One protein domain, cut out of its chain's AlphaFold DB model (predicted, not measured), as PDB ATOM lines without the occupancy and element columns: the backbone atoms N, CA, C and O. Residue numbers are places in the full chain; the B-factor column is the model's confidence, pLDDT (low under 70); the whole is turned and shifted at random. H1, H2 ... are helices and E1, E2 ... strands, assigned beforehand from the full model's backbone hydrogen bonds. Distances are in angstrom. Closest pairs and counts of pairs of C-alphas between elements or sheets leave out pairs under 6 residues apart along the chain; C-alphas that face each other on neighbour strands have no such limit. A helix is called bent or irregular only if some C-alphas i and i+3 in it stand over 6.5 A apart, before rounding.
ATOM      1  N   CYS A  54     197.760 233.390 124.092       97.94
ATOM      2  CA  CYS A  54     197.463 232.661 125.318       97.94
ATOM      3  C   CYS A  54     197.069 231.209 125.024       97.94
ATOM      4  O   CYS A  54     197.558 230.292 125.677       97.94
ATOM      5  N   GLU A  55     196.237 230.964 124.013       97.69
ATOM      6  CA  GLU A  55     195.827 229.607 123.636       97.69
ATOM      7  C   GLU A  55     197.018 228.777 123.134       97.69
ATOM      8  O   GLU A  55     197.145 227.594 123.467       97.69
ATOM      9  N   LYS A  56     197.951 229.405 122.405       95.56
ATOM     10  CA  LYS A  56     199.230 228.779 122.030       95.56
ATOM     11  C   LYS A  56     200.088 228.453 123.254       95.56
ATOM     12  O   LYS A  56     200.623 227.348 123.330       95.56
ATOM     13  N   LEU A  57     200.184 229.371 124.218       95.25
ATOM     14  CA  LEU A  57     200.864 229.136 125.494       95.25
ATOM     15  C   LEU A  57     200.241 227.954 126.249       95.25
ATOM     16  O   LEU A  57     200.961 227.060 126.685       95.25
ATOM     17  N   ALA A  58     198.915 227.926 126.380       96.38
ATOM     18  CA  ALA A  58     198.192 226.860 127.064       96.38
ATOM     19  C   ALA A  58     198.467 225.493 126.421       96.38
ATOM     20  O   ALA A  58     198.762 224.520 127.120       96.38
ATOM     21  N   LYS A  59     198.459 225.429 125.081       94.88
ATOM     22  CA  LYS A  59     198.810 224.221 124.325       94.88
ATOM     23  C   LYS A  59     200.260 223.789 124.571       94.88
ATOM     24  O   LYS A  59     200.487 222.603 124.801       94.88
ATOM     25  N   ALA A  60     201.215 224.721 124.562       94.00
ATOM     26  CA  ALA A  60     202.625 224.423 124.827       94.00
ATOM     27  C   ALA A  60     202.829 223.872 126.251       94.00
ATOM     28  O   ALA A  60     203.409 222.801 126.422       94.00
ATOM     29  N   VAL A  61     202.246 224.525 127.264       93.81
ATOM     30  CA  VAL A  61     202.302 224.070 128.667       93.81
ATOM     31  C   VAL A  61     201.695 222.675 128.831       93.81
ATOM     32  O   VAL A  61     202.243 221.838 129.550       93.81
ATOM     33  N   MET A  62     200.585 222.394 128.142       93.06
ATOM     34  CA  MET A  62     199.955 221.074 128.150       93.06
ATOM     35  C   MET A  62     200.847 220.001 127.505       93.06
ATOM     36  O   MET A  62     200.967 218.900 128.047       93.06
ATOM     37  N   GLN A  63     201.476 220.307 126.365       91.75
ATOM     38  CA  GLN A  63     202.388 219.395 125.665       91.75
ATOM     39  C   GLN A  63     203.636 219.087 126.502       91.75
ATOM     40  O   GLN A  63     204.048 217.930 126.596       91.75
ATOM     41  N   ASP A  64     204.169 220.095 127.190       92.50
ATOM     42  CA  ASP A  64     205.373 219.992 128.011       92.50
ATOM     43  C   ASP A  64     205.086 219.640 129.475       92.50
ATOM     44  O   ASP A  64     205.974 219.755 130.320       92.50
ATOM     45  N   LYS A  65     203.879 219.163 129.808       92.25
ATOM     46  CA  LYS A  65     203.459 218.834 131.183       92.25
ATOM     47  C   LYS A  65     204.510 218.055 131.984       92.25
ATOM     48  O   LYS A  65     204.726 218.334 133.162       92.25
ATOM     49  N   GLY A  66     205.188 217.096 131.349       90.81
ATOM     50  CA  GLY A  66     206.250 216.307 131.983       90.81
ATOM     51  C   GLY A  66     207.485 217.121 132.393       90.81
ATOM     52  O   GLY A  66     208.132 216.782 133.379       90.81
ATOM     53  N   LEU A  67     207.794 218.210 131.683       92.25
ATOM     54  CA  LEU A  67     208.898 219.119 132.002       92.25
ATOM     55  C   LEU A  67     208.575 220.033 133.188       92.25
ATOM     56  O   LEU A  67     209.502 220.467 133.875       92.25
ATOM     57  N   PHE A  68     207.292 220.319 133.433       92.31
ATOM     58  CA  PHE A  68     206.830 221.159 134.542       92.31
ATOM     59  C   PHE A  68     206.879 220.455 135.906       92.31
ATOM     60  O   PHE A  68     207.110 221.122 136.912       92.31
ATOM     61  N   GLY A  69     206.706 219.130 135.961       92.06
ATOM     62  CA  GLY A  69     206.685 218.388 137.228       92.06
ATOM     63  C   GLY A  69     205.622 218.929 138.194       92.06
ATOM     64  O   GLY A  69     204.484 219.167 137.790       92.06
ATOM     65  N   ASP A  70     206.003 219.172 139.450       90.81
ATOM     66  CA  ASP A  70     205.107 219.688 140.504       90.81
ATOM     67  C   ASP A  70     204.616 221.129 140.251       90.81
ATOM     68  O   ASP A  70     203.611 221.569 140.822       90.81
ATOM     69  N   ASP A  71     205.299 221.871 139.375       93.50
ATOM     70  CA  ASP A  71     204.938 223.242 139.006       93.50
ATOM     71  C   ASP A  71     203.899 223.286 137.867       93.50
ATOM     72  O   ASP A  71     203.481 224.369 137.453       93.50
ATOM     73  N   TYR A  72     203.455 222.128 137.352       94.81
ATOM     74  CA  TYR A  72     202.451 222.060 136.288       94.81
ATOM     75  C   TYR A  72     201.096 222.576 136.759       94.81
ATOM     76  O   TYR A  72     200.545 222.090 137.749       94.81
ATOM     77  N   ARG A  73     200.507 223.489 135.990       94.50
ATOM     78  CA  ARG A  73     199.121 223.933 136.138       94.50
ATOM     79  C   ARG A  73     198.467 223.960 134.770       94.50
ATOM     80  O   ARG A  73     199.118 224.296 133.783       94.50
ATOM     81  N   GLU A  74     197.193 223.598 134.715       94.81
ATOM     82  CA  GLU A  74     196.423 223.757 133.485       94.81
ATOM     83  C   GLU A  74     196.155 225.245 133.262       94.81
ATOM     84  O   GLU A  74     195.796 225.951 134.205       94.81
ATOM     85  N   ILE A  75     196.362 225.727 132.036       97.12
ATOM     86  CA  ILE A  75     196.119 227.123 131.672       97.12
ATOM     87  C   ILE A  75     194.884 227.185 130.778       97.12
ATOM     88  O   ILE A  75     194.817 226.500 129.760       97.12
ATOM     89  N   ALA A  76     193.934 228.041 131.142       97.62
ATOM     90  CA  ALA A  76     192.835 228.465 130.280       97.62
ATOM     91  C   ALA A  76     192.973 229.956 129.953       97.62
ATOM     92  O   ALA A  76     193.628 230.698 130.679       97.62
ATOM     93  N   CYS A  77     192.333 230.400 128.876       98.38
ATOM     94  CA  CYS A  77     192.406 231.780 128.400       98.38
ATOM     95  C   CYS A  77     191.002 232.369 128.320       98.38
ATOM     96  O   CYS A  77     190.124 231.778 127.684       98.38
ATOM     97  N   LYS A  78     190.786 233.521 128.959       97.81
ATOM     98  CA  LYS A  78     189.499 234.224 128.951       97.81
ATOM     99  C   LYS A  78     189.709 235.663 128.494       97.81
ATOM    100  O   LYS A  78     190.380 236.445 129.165       97.81
ATOM    101  N   ARG A  79     189.094 236.024 127.368       97.25
ATOM    102  CA  ARG A  79     189.208 237.367 126.798       97.25
ATOM    103  C   ARG A  79     188.146 238.314 127.340       97.25
ATOM    104  O   ARG A  79     186.956 238.078 127.132       97.25
ATOM    105  N   ALA A  80     188.587 239.387 127.985       95.31
ATOM    106  CA  ALA A  80     187.749 240.513 128.372       95.31
ATOM    107  C   ALA A  80     187.577 241.501 127.210       95.31
ATOM    108  O   ALA A  80     188.209 241.370 126.156       95.31
ATOM    109  N   PHE A  81     186.685 242.476 127.381       88.62
ATOM    110  CA  PHE A  81     186.543 243.559 126.412       88.62
ATOM    111  C   PHE A  81     187.720 244.542 126.488       88.62
ATOM    112  O   PHE A  81     188.196 244.998 125.451       88.62
ATOM    113  N   ASP A  82     188.202 244.827 127.699       88.19
ATOM    114  CA  ASP A  82     189.362 245.674 127.962       88.19
ATOM    115  C   ASP A  82     190.070 245.289 129.276       88.19
ATOM    116  O   ASP A  82     189.720 244.305 129.937       88.19
ATOM    117  N   THR A  83     191.108 246.049 129.631       92.50
ATOM    118  CA  THR A  83     191.919 245.806 130.828       92.50
ATOM    119  C   THR A  83     191.107 245.895 132.120       92.50
ATOM    120  O   THR A  83     191.331 245.093 133.022       92.50
ATOM    121  N   GLU A  84     190.155 246.827 132.223       91.25
ATOM    122  CA  GLU A  84     189.353 247.030 133.437       91.25
ATOM    123  C   GLU A  84     188.422 245.838 133.684       91.25
ATOM    124  O   GLU A  84     188.404 245.290 134.787       91.25
ATOM    125  N   ASP A  85     187.734 245.362 132.644       93.81
ATOM    126  CA  ASP A  85     186.915 244.150 132.728       93.81
ATOM    127  C   ASP A  85     187.761 242.935 133.147       93.81
ATOM    128  O   ASP A  85     187.334 242.121 133.971       93.81
ATOM    129  N   CYS A  86     188.998 242.835 132.643       96.94
ATOM    130  CA  CYS A  86     189.938 241.814 133.098       96.94
ATOM    131  C   CYS A  86     190.291 241.968 134.586       96.94
ATOM    132  O   CYS A  86     190.321 240.970 135.309       96.94
ATOM    133  N   MET A  87     190.536 243.193 135.069       96.62
ATOM    134  CA  MET A  87     190.795 243.440 136.492       96.62
ATOM    135  C   MET A  87     189.600 243.022 137.359       96.62
ATOM    136  O   MET A  87     189.801 242.365 138.381       96.62
ATOM    137  N   ILE A  88     188.369 243.329 136.931       96.38
ATOM    138  CA  ILE A  88     187.129 242.924 137.611       96.38
ATOM    139  C   ILE A  88     187.031 241.397 137.689       96.38
ATOM    140  O   ILE A  88     186.774 240.851 138.762       96.38
ATOM    141  N   TRP A  89     187.273 240.691 136.583       97.94
ATOM    142  CA  TRP A  89     187.214 239.228 136.565       97.94
ATOM    143  C   TRP A  89     188.278 238.578 137.441       97.94
ATOM    144  O   TRP A  89     187.985 237.578 138.096       97.94
ATOM    145  N   VAL A  90     189.495 239.125 137.487       98.19
ATOM    146  CA  VAL A  90     190.527 238.618 138.400       98.19
ATOM    147  C   VAL A  90     190.140 238.885 139.855       98.19
ATOM    148  O   VAL A  90     190.299 238.002 140.694       98.19
ATOM    149  N   ASP A  91     189.591 240.061 140.162       97.12
ATOM    150  CA  ASP A  91     189.163 240.423 141.519       97.12
ATOM    151  C   ASP A  91     188.058 239.479 142.028       97.12
ATOM    152  O   ASP A  91     188.141 238.945 143.135       97.12
ATOM    153  N   GLN A  92     187.083 239.182 141.164       95.56
ATOM    154  CA  GLN A  92     185.959 238.276 141.431       95.56
ATOM    155  C   GLN A  92     186.331 236.783 141.383       95.56
ATOM    156  O   GLN A  92     185.502 235.935 141.713       95.56
ATOM    157  N   GLY A  93     187.558 236.443 140.979       93.75
ATOM    158  CA  GLY A  93     188.014 235.059 140.836       93.75
ATOM    159  C   GLY A  93     187.462 234.329 139.605       93.75
ATOM    160  O   GLY A  93     187.583 233.109 139.517       93.75
ATOM    161  N   GLU A  94     186.877 235.047 138.642       95.88
ATOM    162  CA  GLU A  94     186.503 234.496 137.332       95.88
ATOM    163  C   GLU A  94     187.705 234.331 136.387       95.88
ATOM    164  O   GLU A  94     187.639 233.587 135.404       95.88
ATOM    165  N   ALA A  95     188.793 235.046 136.671       97.88
ATOM    166  CA  ALA A  95     190.112 234.864 136.085       97.88
ATOM    167  C   ALA A  95     191.173 234.821 137.199       97.88
ATOM    168  O   ALA A  95     190.923 235.216 138.336       97.88
ATOM    169  N   THR A  96     192.367 234.317 136.892       98.25
ATOM    170  CA  THR A  96     193.424 234.071 137.888       98.25
ATOM    171  C   THR A  96     194.569 235.068 137.774       98.25
ATOM    172  O   THR A  96     195.020 235.601 138.792       98.25
ATOM    173  N   LEU A  97     195.059 235.294 136.553       98.44
ATOM    174  CA  LEU A  97     196.238 236.112 136.271       98.44
ATOM    175  C   LEU A  97     195.950 237.125 135.168       98.44
ATOM    176  O   LEU A  97     195.198 236.844 134.237       98.44
ATOM    177  N   LEU A  98     196.601 238.278 135.272       97.94
ATOM    178  CA  LEU A  98     196.592 239.346 134.280       97.94
ATOM    179  C   LEU A  98     197.964 240.021 134.291       97.94
ATOM    180  O   LEU A  98     198.522 240.252 135.365       97.94
ATOM    181  N   ALA A  99     198.515 240.316 133.119       97.25
ATOM    182  CA  ALA A  99     199.692 241.168 132.988       97.25
ATOM    183  C   ALA A  99     199.243 242.613 132.753       97.25
ATOM    184  O   ALA A  99     198.274 242.835 132.033       97.25
ATOM    185  N   LEU A 100     199.908 243.566 133.401       95.50
ATOM    186  CA  LEU A 100     199.519 244.974 133.410       95.50
ATOM    187  C   LEU A 100     200.723 245.892 133.229       95.50
ATOM    188  O   LEU A 100     201.781 245.642 133.824       95.50
ATOM    189  N   ASP A 101     200.509 247.006 132.515       93.44
ATOM    190  CA  ASP A 101     201.443 248.133 132.536       93.44
ATOM    191  C   ASP A 101     201.592 248.641 133.973       93.44
ATOM    192  O   ASP A 101     200.646 248.646 134.766       93.44
ATOM    193  N   ALA A 102     202.781 249.107 134.335       89.44
ATOM    194  CA  ALA A 102     203.036 249.600 135.684       89.44
ATOM    195  C   ALA A 102     202.061 250.696 136.187       89.44
ATOM    196  O   ALA A 102     201.836 250.815 137.396       89.44
ATOM    197  N   GLY A 103     201.473 251.496 135.294       88.50
ATOM    198  CA  GLY A 103     200.445 252.487 135.629       88.50
ATOM    199  C   GLY A 103     199.099 251.833 135.926       88.50
ATOM    200  O   GLY A 103     198.417 252.201 136.882       88.50
ATOM    201  N   GLU A 104     198.764 250.786 135.181       90.94
ATOM    202  CA  GLU A 104     197.579 249.963 135.403       90.94
ATOM    203  C   GLU A 104     197.705 249.113 136.671       90.94
ATOM    204  O   GLU A 104     196.710 248.920 137.359       90.94
ATOM    205  N   VAL A 105     198.912 248.683 137.067       92.06
ATOM    206  CA  VAL A 105     199.151 248.022 138.368       92.06
ATOM    207  C   VAL A 105     198.711 248.919 139.530       92.06
ATOM    208  O   VAL A 105     198.146 248.429 140.508       92.06
ATOM    209  N   TYR A 106     198.938 250.236 139.432       86.06
ATOM    210  CA  TYR A 106     198.456 251.188 140.435       86.06
ATOM    211  C   TYR A 106     196.922 251.227 140.484       86.06
ATOM    212  O   TYR A 106     196.351 251.145 141.572       86.06
ATOM    213  N   ILE A 107     196.255 251.288 139.327       86.19
ATOM    214  CA  ILE A 107     194.785 251.244 139.232       86.19
ATOM    215  C   ILE A 107     194.245 249.924 139.802       86.19
ATOM    216  O   ILE A 107     193.350 249.932 140.646       86.19
ATOM    217  N   ALA A 108     194.866 248.809 139.425       91.88
ATOM    218  CA  ALA A 108     194.527 247.459 139.846       91.88
ATOM    219  C   ALA A 108     194.639 247.238 141.355       91.88
ATOM    220  O   ALA A 108     193.878 246.444 141.881       91.88
ATOM    221  N   GLY A 109     195.563 247.899 142.058       90.31
ATOM    222  CA  GLY A 109     195.632 247.821 143.523       90.31
ATOM    223  C   GLY A 109     194.753 248.846 144.240       90.31
ATOM    224  O   GLY A 109     194.336 248.622 145.375       90.31
ATOM    225  N   ARG A 110     194.484 249.993 143.602       84.06
ATOM    226  CA  ARG A 110     193.746 251.105 144.217       84.06
ATOM    227  C   ARG A 110     192.230 250.962 144.106       84.06
ATOM    228  O   ARG A 110     191.524 251.418 145.012       84.06
ATOM    229  N   TYR A 111     191.755 250.421 142.988       86.44
ATOM    230  CA  TYR A 111     190.334 250.334 142.631       86.44
ATOM    231  C   TYR A 111     189.837 248.898 142.483       86.44
ATOM    232  O   TYR A 111     188.635 248.668 142.563       86.44
ATOM    233  N   HIS A 112     190.756 247.946 142.348       91.25
ATOM    234  CA  HIS A 112     190.471 246.521 142.406       91.25
ATOM    235  C   HIS A 112     191.291 245.917 143.544       91.25
ATOM    236  O   HIS A 112     192.280 246.498 144.000       91.25
ATOM    237  N   SER A 113     190.888 244.762 144.060       94.06
ATOM    238  CA  SER A 113     191.642 244.131 145.146       94.06
ATOM    239  C   SER A 113     192.752 243.248 144.574       94.06
ATOM    240  O   SER A 113     192.836 242.074 144.926       94.06
ATOM    241  N   LEU A 114     193.598 243.772 143.674       96.62
ATOM    242  CA  LEU A 114     194.653 243.004 142.998       96.62
ATOM    243  C   LEU A 114     196.044 243.288 143.569       96.62
ATOM    244  O   LEU A 114     196.357 244.387 144.026       96.62
ATOM    245  N   VAL A 115     196.909 242.274 143.530       96.12
ATOM    246  CA  VAL A 115     198.288 242.351 144.023       96.12
ATOM    247  C   VAL A 115     199.283 241.826 142.984       96.12
ATOM    248  O   VAL A 115     199.075 240.740 142.434       96.12
ATOM    249  N   PRO A 116     200.398 242.534 142.727       96.50
ATOM    250  CA  PRO A 116     201.448 242.041 141.844       96.50
ATOM    251  C   PRO A 116     202.198 240.869 142.483       96.50
ATOM    252  O   PRO A 116     202.599 240.916 143.650       96.50
ATOM    253  N   ILE A 117     202.425 239.808 141.707       97.19
ATOM    254  CA  ILE A 117     203.150 238.604 142.138       97.19
ATOM    255  C   ILE A 117     204.458 238.389 141.378       97.19
ATOM    256  O   ILE A 117     205.360 237.747 141.916       97.19
ATOM    257  N   ALA A 118     204.617 238.943 140.182       96.81
ATOM    258  CA  ALA A 118     205.869 238.902 139.438       96.81
ATOM    259  C   ALA A 118     206.036 240.184 138.622       96.81
ATOM    260  O   ALA A 118     205.044 240.713 138.139       96.81
ATOM    261  N   GLN A 119     207.267 240.669 138.475       95.44
ATOM    262  CA  GLN A 119     207.596 241.790 137.590       95.44
ATOM    263  C   GLN A 119     208.404 241.315 136.399       95.44
ATOM    264  O   GLN A 119     209.228 240.411 136.541       95.44
ATOM    265  N   GLU A 120     208.233 241.967 135.265       94.75
ATOM    266  CA  GLU A 120     209.155 241.826 134.150       94.75
ATOM    267  C   GLU A 120     210.549 242.351 134.513       94.75
ATOM    268  O   GLU A 120     210.730 243.224 135.366       94.75
ATOM    269  N   LEU A 121     211.558 241.764 133.879       92.69
ATOM    270  CA  LEU A 121     212.924 242.260 133.863       92.69
ATOM    271  C   LEU A 121     213.334 242.475 132.415       92.69
ATOM    272  O   LEU A 121     213.128 241.592 131.581       92.69
ATOM    273  N   TYR A 122     213.985 243.601 132.153       88.69
ATOM    274  CA  TYR A 122     214.469 243.984 130.830       88.69
ATOM    275  C   TYR A 122     215.994 243.873 130.758       88.69
ATOM    276  O   TYR A 122     216.659 243.814 131.796       88.69
ATOM    277  N   GLY A 123     216.544 243.850 129.539       73.94
ATOM    278  CA  GLY A 123     217.979 243.968 129.245       73.94
ATOM    279  C   GLY A 123     218.903 243.285 130.262       73.94
ATOM    280  O   GLY A 123     219.007 242.061 130.314       73.94
ATOM    281  N   ASN A 124     219.551 244.093 131.107       72.94
ATOM    282  CA  ASN A 124     220.540 243.668 132.107       72.94
ATOM    283  C   ASN A 124     219.936 243.054 133.394       72.94
ATOM    284  O   ASN A 124     220.611 242.964 134.420       72.94
ATOM    285  N   SER A 317     195.528 232.795 148.262       94.06
ATOM    286  CA  SER A 317     196.336 232.391 149.415       94.06
ATOM    287  C   SER A 317     197.840 232.552 149.153       94.06
ATOM    288  O   SER A 317     198.304 232.732 148.021       94.06
ATOM    289  N   GLN A 318     198.656 232.486 150.208       92.44
ATOM    290  CA  GLN A 318     200.108 232.523 150.036       92.44
ATOM    291  C   GLN A 318     200.615 231.317 149.230       92.44
ATOM    292  O   GLN A 318     201.517 231.490 148.406       92.44
ATOM    293  N   GLU A 319     200.022 230.134 149.426       92.75
ATOM    294  CA  GLU A 319     200.330 228.928 148.655       92.75
ATOM    295  C   GLU A 319     199.944 229.083 147.184       92.75
ATOM    296  O   GLU A 319     200.771 228.791 146.324       92.75
ATOM    297  N   GLN A 320     198.752 229.613 146.887       94.94
ATOM    298  CA  GLN A 320     198.304 229.863 145.511       94.94
ATOM    299  C   GLN A 320     199.217 230.859 144.796       94.94
ATOM    300  O   GLN A 320     199.722 230.604 143.710       94.94
ATOM    301  N   ARG A 321     199.559 231.975 145.447       95.62
ATOM    302  CA  ARG A 321     200.496 232.946 144.861       95.62
ATOM    303  C   ARG A 321     201.870 232.339 144.595       95.62
ATOM    304  O   ARG A 321     202.506 232.694 143.610       95.62
ATOM    305  N   LYS A 322     202.350 231.452 145.475       95.81
ATOM    306  CA  LYS A 322     203.619 230.737 145.273       95.81
ATOM    307  C   LYS A 322     203.512 229.735 144.118       95.81
ATOM    308  O   LYS A 322     204.421 229.671 143.302       95.81
ATOM    309  N   SER A 323     202.391 229.023 144.026       96.06
ATOM    310  CA  SER A 323     202.023 228.136 142.917       96.06
ATOM    311  C   SER A 323     202.076 228.881 141.573       96.06
ATOM    312  O   SER A 323     202.798 228.465 140.668       96.06
ATOM    313  N   TYR A 324     201.455 230.063 141.482       97.50
ATOM    314  CA  TYR A 324     201.501 230.908 140.280       97.50
ATOM    315  C   TYR A 324     202.912 231.407 139.967       97.50
ATOM    316  O   TYR A 324     203.338 231.383 138.818       97.50
ATOM    317  N   GLN A 325     203.671 231.836 140.979       97.69
ATOM    318  CA  GLN A 325     205.059 232.262 140.783       97.69
ATOM    319  C   GLN A 325     205.938 231.134 140.237       97.69
ATOM    320  O   GLN A 325     206.730 231.379 139.332       97.69
ATOM    321  N   ASN A 326     205.796 229.918 140.761       97.00
ATOM    322  CA  ASN A 326     206.533 228.753 140.288       97.00
ATOM    323  C   ASN A 326     206.189 228.413 138.832       97.00
ATOM    324  O   ASN A 326     207.099 228.258 138.019       97.00
ATOM    325  N   LEU A 327     204.893 228.390 138.494       97.00
ATOM    326  CA  LEU A 327     204.419 228.208 137.120       97.00
ATOM    327  C   LEU A 327     205.069 229.233 136.179       97.00
ATOM    328  O   LEU A 327     205.684 228.856 135.184       97.00
ATOM    329  N   LEU A 328     205.008 230.522 136.535       97.50
ATOM    330  CA  LEU A 328     205.603 231.611 135.755       97.50
ATOM    331  C   LEU A 328     207.120 231.448 135.591       97.50
ATOM    332  O   LEU A 328     207.647 231.650 134.501       97.50
ATOM    333  N   GLN A 329     207.843 231.069 136.651       96.44
ATOM    334  CA  GLN A 329     209.283 230.805 136.553       96.44
ATOM    335  C   GLN A 329     209.585 229.641 135.612       96.44
ATOM    336  O   GLN A 329     210.544 229.709 134.841       96.44
ATOM    337  N   LYS A 330     208.763 228.590 135.650       95.81
ATOM    338  CA  LYS A 330     208.939 227.424 134.793       95.81
ATOM    339  C   LYS A 330     208.632 227.733 133.328       95.81
ATOM    340  O   LYS A 330     209.400 227.325 132.460       95.81
ATOM    341  N   MET A 331     207.600 228.533 133.062       95.19
ATOM    342  CA  MET A 331     207.314 229.067 131.725       95.19
ATOM    343  C   MET A 331     208.496 229.875 131.183       95.19
ATOM    344  O   MET A 331     208.915 229.646 130.056       95.19
ATOM    345  N   VAL A 332     209.091 230.762 131.989       93.62
ATOM    346  CA  VAL A 332     210.286 231.525 131.579       93.62
ATOM    347  C   VAL A 332     211.475 230.597 131.311       93.62
ATOM    348  O   VAL A 332     212.228 230.832 130.373       93.62
ATOM    349  N   GLN A 333     211.655 229.530 132.096       92.06
ATOM    350  CA  GLN A 333     212.731 228.561 131.867       92.06
ATOM    351  C   GLN A 333     212.594 227.840 130.516       92.06
ATOM    352  O   GLN A 333     213.608 227.574 129.876       92.06
ATOM    353  N   LEU A 334     211.369 227.487 130.120       91.06
ATOM    354  CA  LEU A 334     211.109 226.685 128.920       91.06
ATOM    355  C   LEU A 334     210.909 227.538 127.660       91.06
ATOM    356  O   LEU A 334     211.325 227.132 126.581       91.06
ATOM    357  N   TYR A 335     210.299 228.717 127.801       92.00
ATOM    358  CA  TYR A 335     209.812 229.539 126.684       92.00
ATOM    359  C   TYR A 335     210.338 230.976 126.694       92.00
ATOM    360  O   TYR A 335     209.949 231.786 125.853       92.00
ATOM    361  N   GLY A 336     211.171 231.330 127.670       85.62
ATOM    362  CA  GLY A 336     211.665 232.690 127.866       85.62
ATOM    363  C   GLY A 336     212.908 233.034 127.052       85.62
ATOM    364  O   GLY A 336     213.589 233.987 127.427       85.62
ATOM    365  N   GLU A 337     213.253 232.275 125.997       74.56
ATOM    366  CA  GLU A 337     214.350 232.687 125.114       74.56
ATOM    367  C   GLU A 337     214.087 234.126 124.626       74.56
ATOM    368  O   GLU A 337     212.980 234.421 124.165       74.56
ATOM    369  N   PRO A 338     215.063 235.046 124.768       59.25
ATOM    370  CA  PRO A 338     214.864 236.437 124.392       59.25
ATOM    371  C   PRO A 338     214.513 236.560 122.913       59.25
ATOM    372  O   PRO A 338     215.063 235.842 122.074       59.25
ATOM    373  N   ASN A 339     213.663 237.533 122.587       55.91
ATOM    374  CA  ASN A 339     213.392 237.917 121.206       55.91
ATOM    375  C   ASN A 339     214.726 238.076 120.435       55.91
ATOM    376  O   ASN A 339     215.565 238.872 120.864       55.91
ATOM    377  N   PRO A 340     214.940 237.389 119.293       55.59
ATOM    378  CA  PRO A 340     216.182 237.488 118.515       55.59
ATOM    379  C   PRO A 340     216.529 238.917 118.061       55.59
ATOM    380  O   PRO A 340     217.683 239.209 117.740       55.59
ATOM    381  N   SER A 341     215.526 239.801 118.030       48.38
ATOM    382  CA  SER A 341     215.656 241.224 117.697       48.38
ATOM    383  C   SER A 341     216.189 242.054 118.865       48.38
ATOM    384  O   SER A 341     216.726 243.134 118.652       48.38
ATOM    385  N   ASN A 342     216.105 241.538 120.094       47.59
ATOM    386  CA  ASN A 342     216.641 242.137 121.312       47.59
ATOM    387  C   ASN A 342     218.151 241.833 121.412       47.59
ATOM    388  O   ASN A 342     218.636 241.159 122.323       47.59
ATOM    389  N   PHE A 393     206.825 227.774 121.092       88.00
ATOM    390  CA  PHE A 393     206.222 228.924 121.767       88.00
ATOM    391  C   PHE A 393     207.314 229.827 122.349       88.00
ATOM    392  O   PHE A 393     208.237 229.348 123.005       88.00
ATOM    393  N   SER A 394     207.185 231.137 122.126       90.69
ATOM    394  CA  SER A 394     208.094 232.157 122.653       90.69
ATOM    395  C   SER A 394     207.315 233.163 123.493       90.69
ATOM    396  O   SER A 394     206.397 233.824 123.004       90.69
ATOM    397  N   MET A 395     207.693 233.287 124.763       91.69
ATOM    398  CA  MET A 395     206.963 234.073 125.759       91.69
ATOM    399  C   MET A 395     207.053 235.583 125.488       91.69
ATOM    400  O   MET A 395     206.026 236.263 125.431       91.69
ATOM    401  N   PHE A 396     208.263 236.086 125.233       91.50
ATOM    402  CA  PHE A 396     208.576 237.515 125.057       91.50
ATOM    403  C   PHE A 396     208.737 237.919 123.583       91.50
ATOM    404  O   PHE A 396     209.547 238.772 123.233       91.50
ATOM    405  N   PHE A 397     208.031 237.236 122.683       88.75
ATOM    406  CA  PHE A 397     208.026 237.572 121.262       88.75
ATOM    407  C   PHE A 397     206.596 237.734 120.771       88.75
ATOM    408  O   PHE A 397     205.737 236.886 121.039       88.75
ATOM    409  N   SER A 398     206.365 238.792 120.006       87.62
ATOM    410  CA  SER A 398     205.141 239.012 119.256       87.62
ATOM    411  C   SER A 398     205.490 239.100 117.773       87.62
ATOM    412  O   SER A 398     206.505 239.673 117.375       87.62
ATOM    413  N   GLN A 399     204.678 238.463 116.930       83.31
ATOM    414  CA  GLN A 399     204.940 238.460 115.497       83.31
ATOM    415  C   GLN A 399     204.620 239.848 114.915       83.31
ATOM    416  O   GLN A 399     203.493 240.319 115.092       83.31
ATOM    417  N   PRO A 400     205.547 240.482 114.169       78.25
ATOM    418  CA  PRO A 400     205.258 241.741 113.493       78.25
ATOM    419  C   PRO A 400     204.026 241.609 112.580       78.25
ATOM    420  O   PRO A 400     203.887 240.587 111.902       78.25
ATOM    421  N   PRO A 401     203.147 242.624 112.513       76.00
ATOM    422  CA  PRO A 401     203.328 243.989 113.020       76.00
ATOM    423  C   PRO A 401     202.869 244.213 114.475       76.00
ATOM    424  O   PRO A 401     202.742 245.365 114.883       76.00
ATOM    425  N   TYR A 402     202.580 243.157 115.235       83.81
ATOM    426  CA  TYR A 402     202.112 243.252 116.620       83.81
ATOM    427  C   TYR A 402     203.282 243.275 117.609       83.81
ATOM    428  O   TYR A 402     204.370 242.791 117.297       83.81
ATOM    429  N   ALA A 403     203.039 243.810 118.802       86.62
ATOM    430  CA  ALA A 403     204.017 243.936 119.876       86.62
ATOM    431  C   ALA A 403     203.341 243.748 121.238       86.62
ATOM    432  O   ALA A 403     202.118 243.877 121.333       86.62
ATOM    433  N   ASP A 404     204.146 243.435 122.254       90.12
ATOM    434  CA  ASP A 404     203.756 243.396 123.667       90.12
ATOM    435  C   ASP A 404     202.492 242.552 123.960       90.12
ATOM    436  O   ASP A 404     201.696 242.874 124.839       90.12
ATOM    437  N   LEU A 405     202.279 241.444 123.232       92.94
ATOM    438  CA  LEU A 405     201.139 240.554 123.480       92.94
ATOM    439  C   LEU A 405     201.371 239.756 124.772       92.94
ATOM    440  O   LEU A 405     202.266 238.903 124.806       92.94
ATOM    441  N   ILE A 406     200.530 239.957 125.794       94.75
ATOM    442  CA  ILE A 406     200.628 239.386 127.155       94.75
ATOM    443  C   ILE A 406     201.826 239.904 127.965       94.75
ATOM    444  O   ILE A 406     201.661 240.282 129.117       94.75
ATOM    445  N   PHE A 407     203.029 239.867 127.402       94.56
ATOM    446  CA  PHE A 407     204.262 240.343 128.030       94.56
ATOM    447  C   PHE A 407     204.979 241.271 127.071       94.56
ATOM    448  O   PHE A 407     204.858 241.094 125.855       94.56
ATOM    449  N   SER A 408     205.789 242.183 127.606       92.19
ATOM    450  CA  SER A 408     206.602 243.032 126.749       92.19
ATOM    451  C   SER A 408     207.593 242.206 125.928       92.19
ATOM    452  O   SER A 408     208.279 241.317 126.442       92.19
ATOM    453  N   ASP A 409     207.745 242.560 124.655       89.00
ATOM    454  CA  ASP A 409     208.735 241.960 123.761       89.00
ATOM    455  C   ASP A 409     210.183 242.311 124.162       89.00
ATOM    456  O   ASP A 409     211.147 241.675 123.720       89.00
ATOM    457  N   ALA A 410     210.350 243.336 125.006       88.12
ATOM    458  CA  ALA A 410     211.629 243.722 125.591       88.12
ATOM    459  C   ALA A 410     211.984 242.912 126.848       88.12
ATOM    460  O   ALA A 410     213.141 242.948 127.291       88.12
ATOM    461  N   ALA A 411     211.011 242.217 127.450       90.62
ATOM    462  CA  ALA A 411     211.236 241.431 128.649       90.62
ATOM    463  C   ALA A 411     212.135 240.226 128.347       90.62
ATOM    464  O   ALA A 411     212.101 239.620 127.277       90.62
ATOM    465  N   VAL A 412     212.980 239.885 129.315       89.12
ATOM    466  CA  VAL A 412     213.882 238.730 129.232       89.12
ATOM    467  C   VAL A 412     213.590 237.702 130.316       89.12
ATOM    468  O   VAL A 412     213.949 236.536 130.174       89.12
ATOM    469  N   ARG A 413     212.978 238.119 131.433       91.50
ATOM    470  CA  ARG A 413     212.657 237.258 132.580       91.50
ATOM    471  C   ARG A 413     211.477 237.824 133.363       91.50
ATOM    472  O   ARG A 413     211.177 239.009 133.275       91.50
ATOM    473  N   LEU A 414     210.901 236.990 134.227       94.50
ATOM    474  CA  LEU A 414     210.017 237.424 135.305       94.50
ATOM    475  C   LEU A 414     210.718 237.263 136.655       94.50
ATOM    476  O   LEU A 414     211.336 236.232 136.925       94.50
ATOM    477  N   LYS A 415     210.593 238.258 137.530       93.94
ATOM    478  CA  LYS A 415     211.077 238.243 138.909       93.94
ATOM    479  C   LYS A 415     209.908 238.048 139.875       93.94
ATOM    480  O   LYS A 415     209.077 238.950 139.993       93.94
ATOM    481  N   PRO A 416     209.858 236.941 140.633       95.62
ATOM    482  CA  PRO A 416     208.858 236.760 141.675       95.62
ATOM    483  C   PRO A 416     208.994 237.827 142.765       95.62
ATOM    484  O   PRO A 416     210.090 238.111 143.256       95.62
ATOM    485  N   LEU A 417     207.866 238.392 143.185       93.56
ATOM    486  CA  LEU A 417     207.810 239.354 144.279       93.56
ATOM    487  C   LEU A 417     207.641 238.652 145.628       93.56
ATOM    488  O   LEU A 417     206.722 237.848 145.830       93.56
ATOM    489  N   ALA A 418     208.510 238.995 146.580       90.88
ATOM    490  CA  ALA A 418     208.351 238.598 147.976       90.88
ATOM    491  C   ALA A 418     207.053 239.184 148.549       90.88
ATOM    492  O   ALA A 418     206.649 240.273 148.155       90.88
ATOM    493  N   HIS A 419     206.427 238.499 149.511       86.00
ATOM    494  CA  HIS A 419     205.128 238.901 150.067       86.00
ATOM    495  C   HIS A 419     205.083 240.368 150.538       86.00
ATOM    496  O   HIS A 419     204.131 241.074 150.224       86.00
ATOM    497  N   SER A 420     206.147 240.862 151.180       85.00
ATOM    498  CA  SER A 420     206.256 242.254 151.651       85.00
ATOM    499  C   SER A 420     206.384 243.307 150.539       85.00
ATOM    500  O   SER A 420     206.405 244.501 150.826       85.00
ATOM    501  N   LYS A 421     206.510 242.885 149.276       85.19
ATOM    502  CA  LYS A 421     206.678 243.743 148.095       85.19
ATOM    503  C   LYS A 421     205.498 243.666 147.120       85.19
ATOM    504  O   LYS A 421     205.586 244.231 146.040       85.19
ATOM    505  N   ARG A 422     204.401 242.993 147.489       83.56
ATOM    506  CA  ARG A 422     203.218 242.778 146.632       83.56
ATOM    507  C   ARG A 422     202.152 243.877 146.752       83.56
ATOM    508  O   ARG A 422     200.974 243.600 146.580       83.56
ATOM    509  N   SER A 423     202.544 245.103 147.092       82.38
ATOM    510  CA  SER A 423     201.636 246.259 147.086       82.38
ATOM    511  C   SER A 423     201.848 247.045 145.798       82.38
ATOM    512  O   SER A 423     202.994 247.302 145.414       82.38
ATOM    513  N   ALA A 424     200.750 247.439 145.154       76.44
ATOM    514  CA  ALA A 424     200.789 248.270 143.959       76.44
ATOM    515  C   ALA A 424     201.540 249.584 144.220       76.44
ATOM    516  O   ALA A 424     202.374 249.983 143.417       76.44
ATOM    517  N   GLU A 425     201.353 250.195 145.391       77.19
ATOM    518  CA  GLU A 425     202.061 251.404 145.828       77.19
ATOM    519  C   GLU A 425     203.569 251.182 145.978       77.19
ATOM    520  O   GLU A 425     204.376 252.055 145.653       77.19
ATOM    521  N   THR A 426     203.960 250.005 146.470       78.81
ATOM    522  CA  THR A 426     205.371 249.641 146.638       78.81
ATOM    523  C   THR A 426     206.060 249.470 145.288       78.81
ATOM    524  O   THR A 426     207.217 249.868 145.147       78.81
ATOM    525  N   ILE A 427     205.356 248.900 144.306       76.12
ATOM    526  CA  ILE A 427     205.851 248.707 142.938       76.12
ATOM    527  C   ILE A 427     205.878 250.026 142.166       76.12
ATOM    528  O   ILE A 427     206.910 250.372 141.600       76.12
ATOM    529  N   ALA A 428     204.791 250.794 142.233       72.06
ATOM    530  CA  ALA A 428     204.657 252.137 141.673       72.06
ATOM    531  C   ALA A 428     205.774 253.084 142.146       72.06
ATOM    532  O   ALA A 428     206.269 253.936 141.403       72.06
ATOM    533  N   GLY A 429     206.181 252.930 143.404       71.56
ATOM    534  CA  GLY A 429     207.184 253.759 144.040       71.56
ATOM    535  C   GLY A 429     206.684 255.176 144.369       71.56
ATOM    536  O   GLY A 429     205.621 255.622 143.929       71.56
ATOM    537  N   PRO A 430     207.461 255.947 145.153       68.06
ATOM    538  CA  PRO A 430     207.023 257.252 145.658       68.06
ATOM    539  C   PRO A 430     206.829 258.320 144.576       68.06
ATOM    540  O   PRO A 430     206.193 259.342 144.830       68.06
ATOM    541  N   ALA A 431     207.449 258.151 143.405       62.12
ATOM    542  CA  ALA A 431     207.330 259.091 142.294       62.12
ATOM    543  C   ALA A 431     205.958 258.971 141.622       62.12
ATOM    544  O   ALA A 431     205.276 259.983 141.488       62.12
ATOM    545  N   LEU A 432     205.509 257.747 141.319       69.38
ATOM    546  CA  LEU A 432     204.191 257.519 140.730       69.38
ATOM    547  C   LEU A 432     203.066 257.901 141.695       69.38
ATOM    548  O   LEU A 432     202.139 258.589 141.293       69.38
ATOM    549  N   LEU A 433     203.177 257.578 142.988       71.19
ATOM    550  CA  LEU A 433     202.180 258.014 143.979       71.19
ATOM    551  C   LEU A 433     202.047 259.540 144.045       71.19
ATOM    552  O   LEU A 433     200.950 260.066 144.214       71.19
ATOM    553  N   ARG A 434     203.166 260.262 143.916       67.12
ATOM    554  CA  ARG A 434     203.151 261.728 143.859       67.12
ATOM    555  C   ARG A 434     202.558 262.231 142.549       67.12
ATOM    556  O   ARG A 434     201.715 263.119 142.597       67.12
ATOM    557  N   ALA A 435     202.951 261.649 141.419       66.19
ATOM    558  CA  ALA A 435     202.405 261.982 140.109       66.19
ATOM    559  C   ALA A 435     200.882 261.776 140.069       66.19
ATOM    560  O   ALA A 435     200.156 262.712 139.751       66.19
ATOM    561  N   ALA A 436     200.400 260.608 140.500       69.06
ATOM    562  CA  ALA A 436     198.982 260.274 140.573       69.06
ATOM    563  C   ALA A 436     198.203 261.259 141.459       69.06
ATOM    564  O   ALA A 436     197.186 261.790 141.033       69.06
ATOM    565  N   ARG A 437     198.712 261.593 142.655       70.12
ATOM    566  CA  ARG A 437     198.055 262.567 143.550       70.12
ATOM    567  C   ARG A 437     197.974 263.972 142.963       70.12
ATOM    568  O   ARG A 437     196.965 264.643 143.144       70.12
ATOM    569  N   ILE A 438     199.023 264.424 142.274       61.47
ATOM    570  CA  ILE A 438     199.037 265.741 141.617       61.47
ATOM    571  C   ILE A 438     197.981 265.782 140.510       61.47
ATOM    572  O   ILE A 438     197.229 266.746 140.414       61.47
ATOM    573  N   VAL A 439     197.901 264.712 139.723       64.25
ATOM    574  CA  VAL A 439     196.924 264.550 138.643       64.25
ATOM    575  C   VAL A 439     195.485 264.504 139.184       64.25
ATOM    576  O   VAL A 439     194.587 265.099 138.590       64.25
ATOM    577  N   SER A 440     195.268 263.871 140.338       65.12
ATOM    578  CA  SER A 440     193.970 263.815 141.028       65.12
ATOM    579  C   SER A 440     193.647 265.062 141.871       65.12
ATOM    580  O   SER A 440     192.558 265.173 142.418       65.12
ATOM    581  N   CYS A 441     194.554 266.039 141.985       66.81
ATOM    582  CA  CYS A 441     194.435 267.151 142.945       66.81
ATOM    583  C   CYS A 441     194.214 266.713 144.407       66.81
ATOM    584  O   CYS A 441     193.710 267.493 145.223       66.81
ATOM    585  N   ASP A 442     194.618 265.495 144.766       64.69
ATOM    586  CA  ASP A 442     194.549 264.988 146.132       64.69
ATOM    587  C   ASP A 442     195.660 265.661 146.956       64.69
ATOM    588  O   ASP A 442     196.774 265.147 147.103       64.69
ATOM    589  N   ALA A 443     195.392 266.868 147.465       51.12
ATOM    590  CA  ALA A 443     196.270 267.527 148.428       51.12
ATOM    591  C   ALA A 443     196.447 266.619 149.664       51.12
ATOM    592  O   ALA A 443     195.486 265.968 150.081       51.12
ATOM    593  N   PRO A 444     197.639 266.545 150.291       47.59
ATOM    594  CA  PRO A 444     197.816 265.664 151.433       47.59
ATOM    595  C   PRO A 444     196.961 266.169 152.600       47.59
ATOM    596  O   PRO A 444     197.281 267.181 153.222       47.59
ATOM    597  N   GLN A 445     195.911 265.427 152.959       40.91
ATOM    598  CA  GLN A 445     195.530 265.373 154.364       40.91
ATOM    599  C   GLN A 445     196.721 264.763 155.105       40.91
ATOM    600  O   GLN A 445     197.289 263.767 154.652       40.91
TER     601      GLN A 445
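AT A GLANCE: This is residues 54 to 124, 317 to 342 and 393 to 445 of the 481 residues of the protein "Melanotransferrin" of Papilio machaon (UniProt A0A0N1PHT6). A two-stranded ribbon, E3 and E4, runs through the body, with the long helix H5 packed on both strands and H4 packed on E3. H2 and H1, with E1 beside H1, make one end of the long axis; H6 and the tail to residue 445 make the other, while H3 and the short E2 fill in between. The printed part has 150 residues with six named helices and four named strands, in the order H1, H2, E1, H3, E2, H4, E3, H5, E4, H6; the sheet E3 - E4 is antiparallel and the class is mixed, helices and strands. The whole is compact, with a radius of gyration of the C-alphas of 16.4 A, and its spans of 55 by 36 by 31 A make it only just elongated.

IN THESE COORDINATES: E3, residues 114 to 122, is 23.3 A long and bends by 55 degrees at residue 117; its C-alpha 114 is at (194.653, 243.004, 142.998). E4 is residues 411 to 416, 14.0 A. H5, residues 318 to 335, is 25.5 A long. H1 is residues 54 to 63, beginning at C-alpha 54 (197.463, 232.661, 125.318), H2 65 to 71, E1 74 to 79, 16.8 A, H3 83 to 91, E2 98 to 100 and H4 102 to 110. H6, residues 424 to 439, 17.6 A, has a kink of 89 degrees near residue 431 and ends at C-alpha 439 (196.924, 264.550, 138.643). H2 and H6 are irregular: C-alphas 67 and 70 are 9.3 A apart, and C-alphas 427 and 430 are 9.0 A apart.

HOW THE PARTS SIT: E3 and E4 are antiparallel at 139 degrees, with N 119 and O 415 at 2.9 A and N 415 and O 119 at 2.7 A, within hydrogen-bond range. The closest C-alphas of H5 and E4 are those of Gln 325 and Pro 416, 6.0 A. H5 touches H2 with residues 323 to 330 alone, at a shallow tilt of 28 degrees, opposite ways; Asp 71 and Leu 327 have the closest C-alphas, 5.3 A. The closest C-alphas of H1 and E1 are those of Ala 58 and Ile 75, 5.1 A. E2 and E3 are near each other. H3 and H4 are close but not clearly touching, 6.4 A between the C-alphas of Met 87 and Ala 108. The closest C-alphas of H4 and E3 are those of Ala 108 and Leu 114, 5.5 A. H6 touches H4 with residues 424 to 428 alone, about perpendicular at 89 degrees; the closest C-alphas are those of Tyr 106 and Ala 424, 5.1 A. H5 and H6 are apart. Every O i to N i+4 pair is within hydrogen-bond range in H1, H3 and H5, against 4 of 5 in H4, 9 of 12 in H6 and 0 of 3 in H2, where 2 of 4 O i to N i+3 pairs are.

THE WHOLE: The two C-alphas farthest apart, those of Gly 66 and Gln 445, are 55.0 A apart. Residues 125 to 316 are not printed, with 31.8 A from C-alpha 124 to C-alpha 317, nor are 343 to 392, with 16.8 A from C-alpha 342 to C-alpha 393. Of the links that are printed whole, none is long. Residues 393 to 410 hold no named element. The mean pLDDT of the printed part is 87.1; residues 338 to 342, 430 to 432, 434 to 436 and 438 to 445 are under 70.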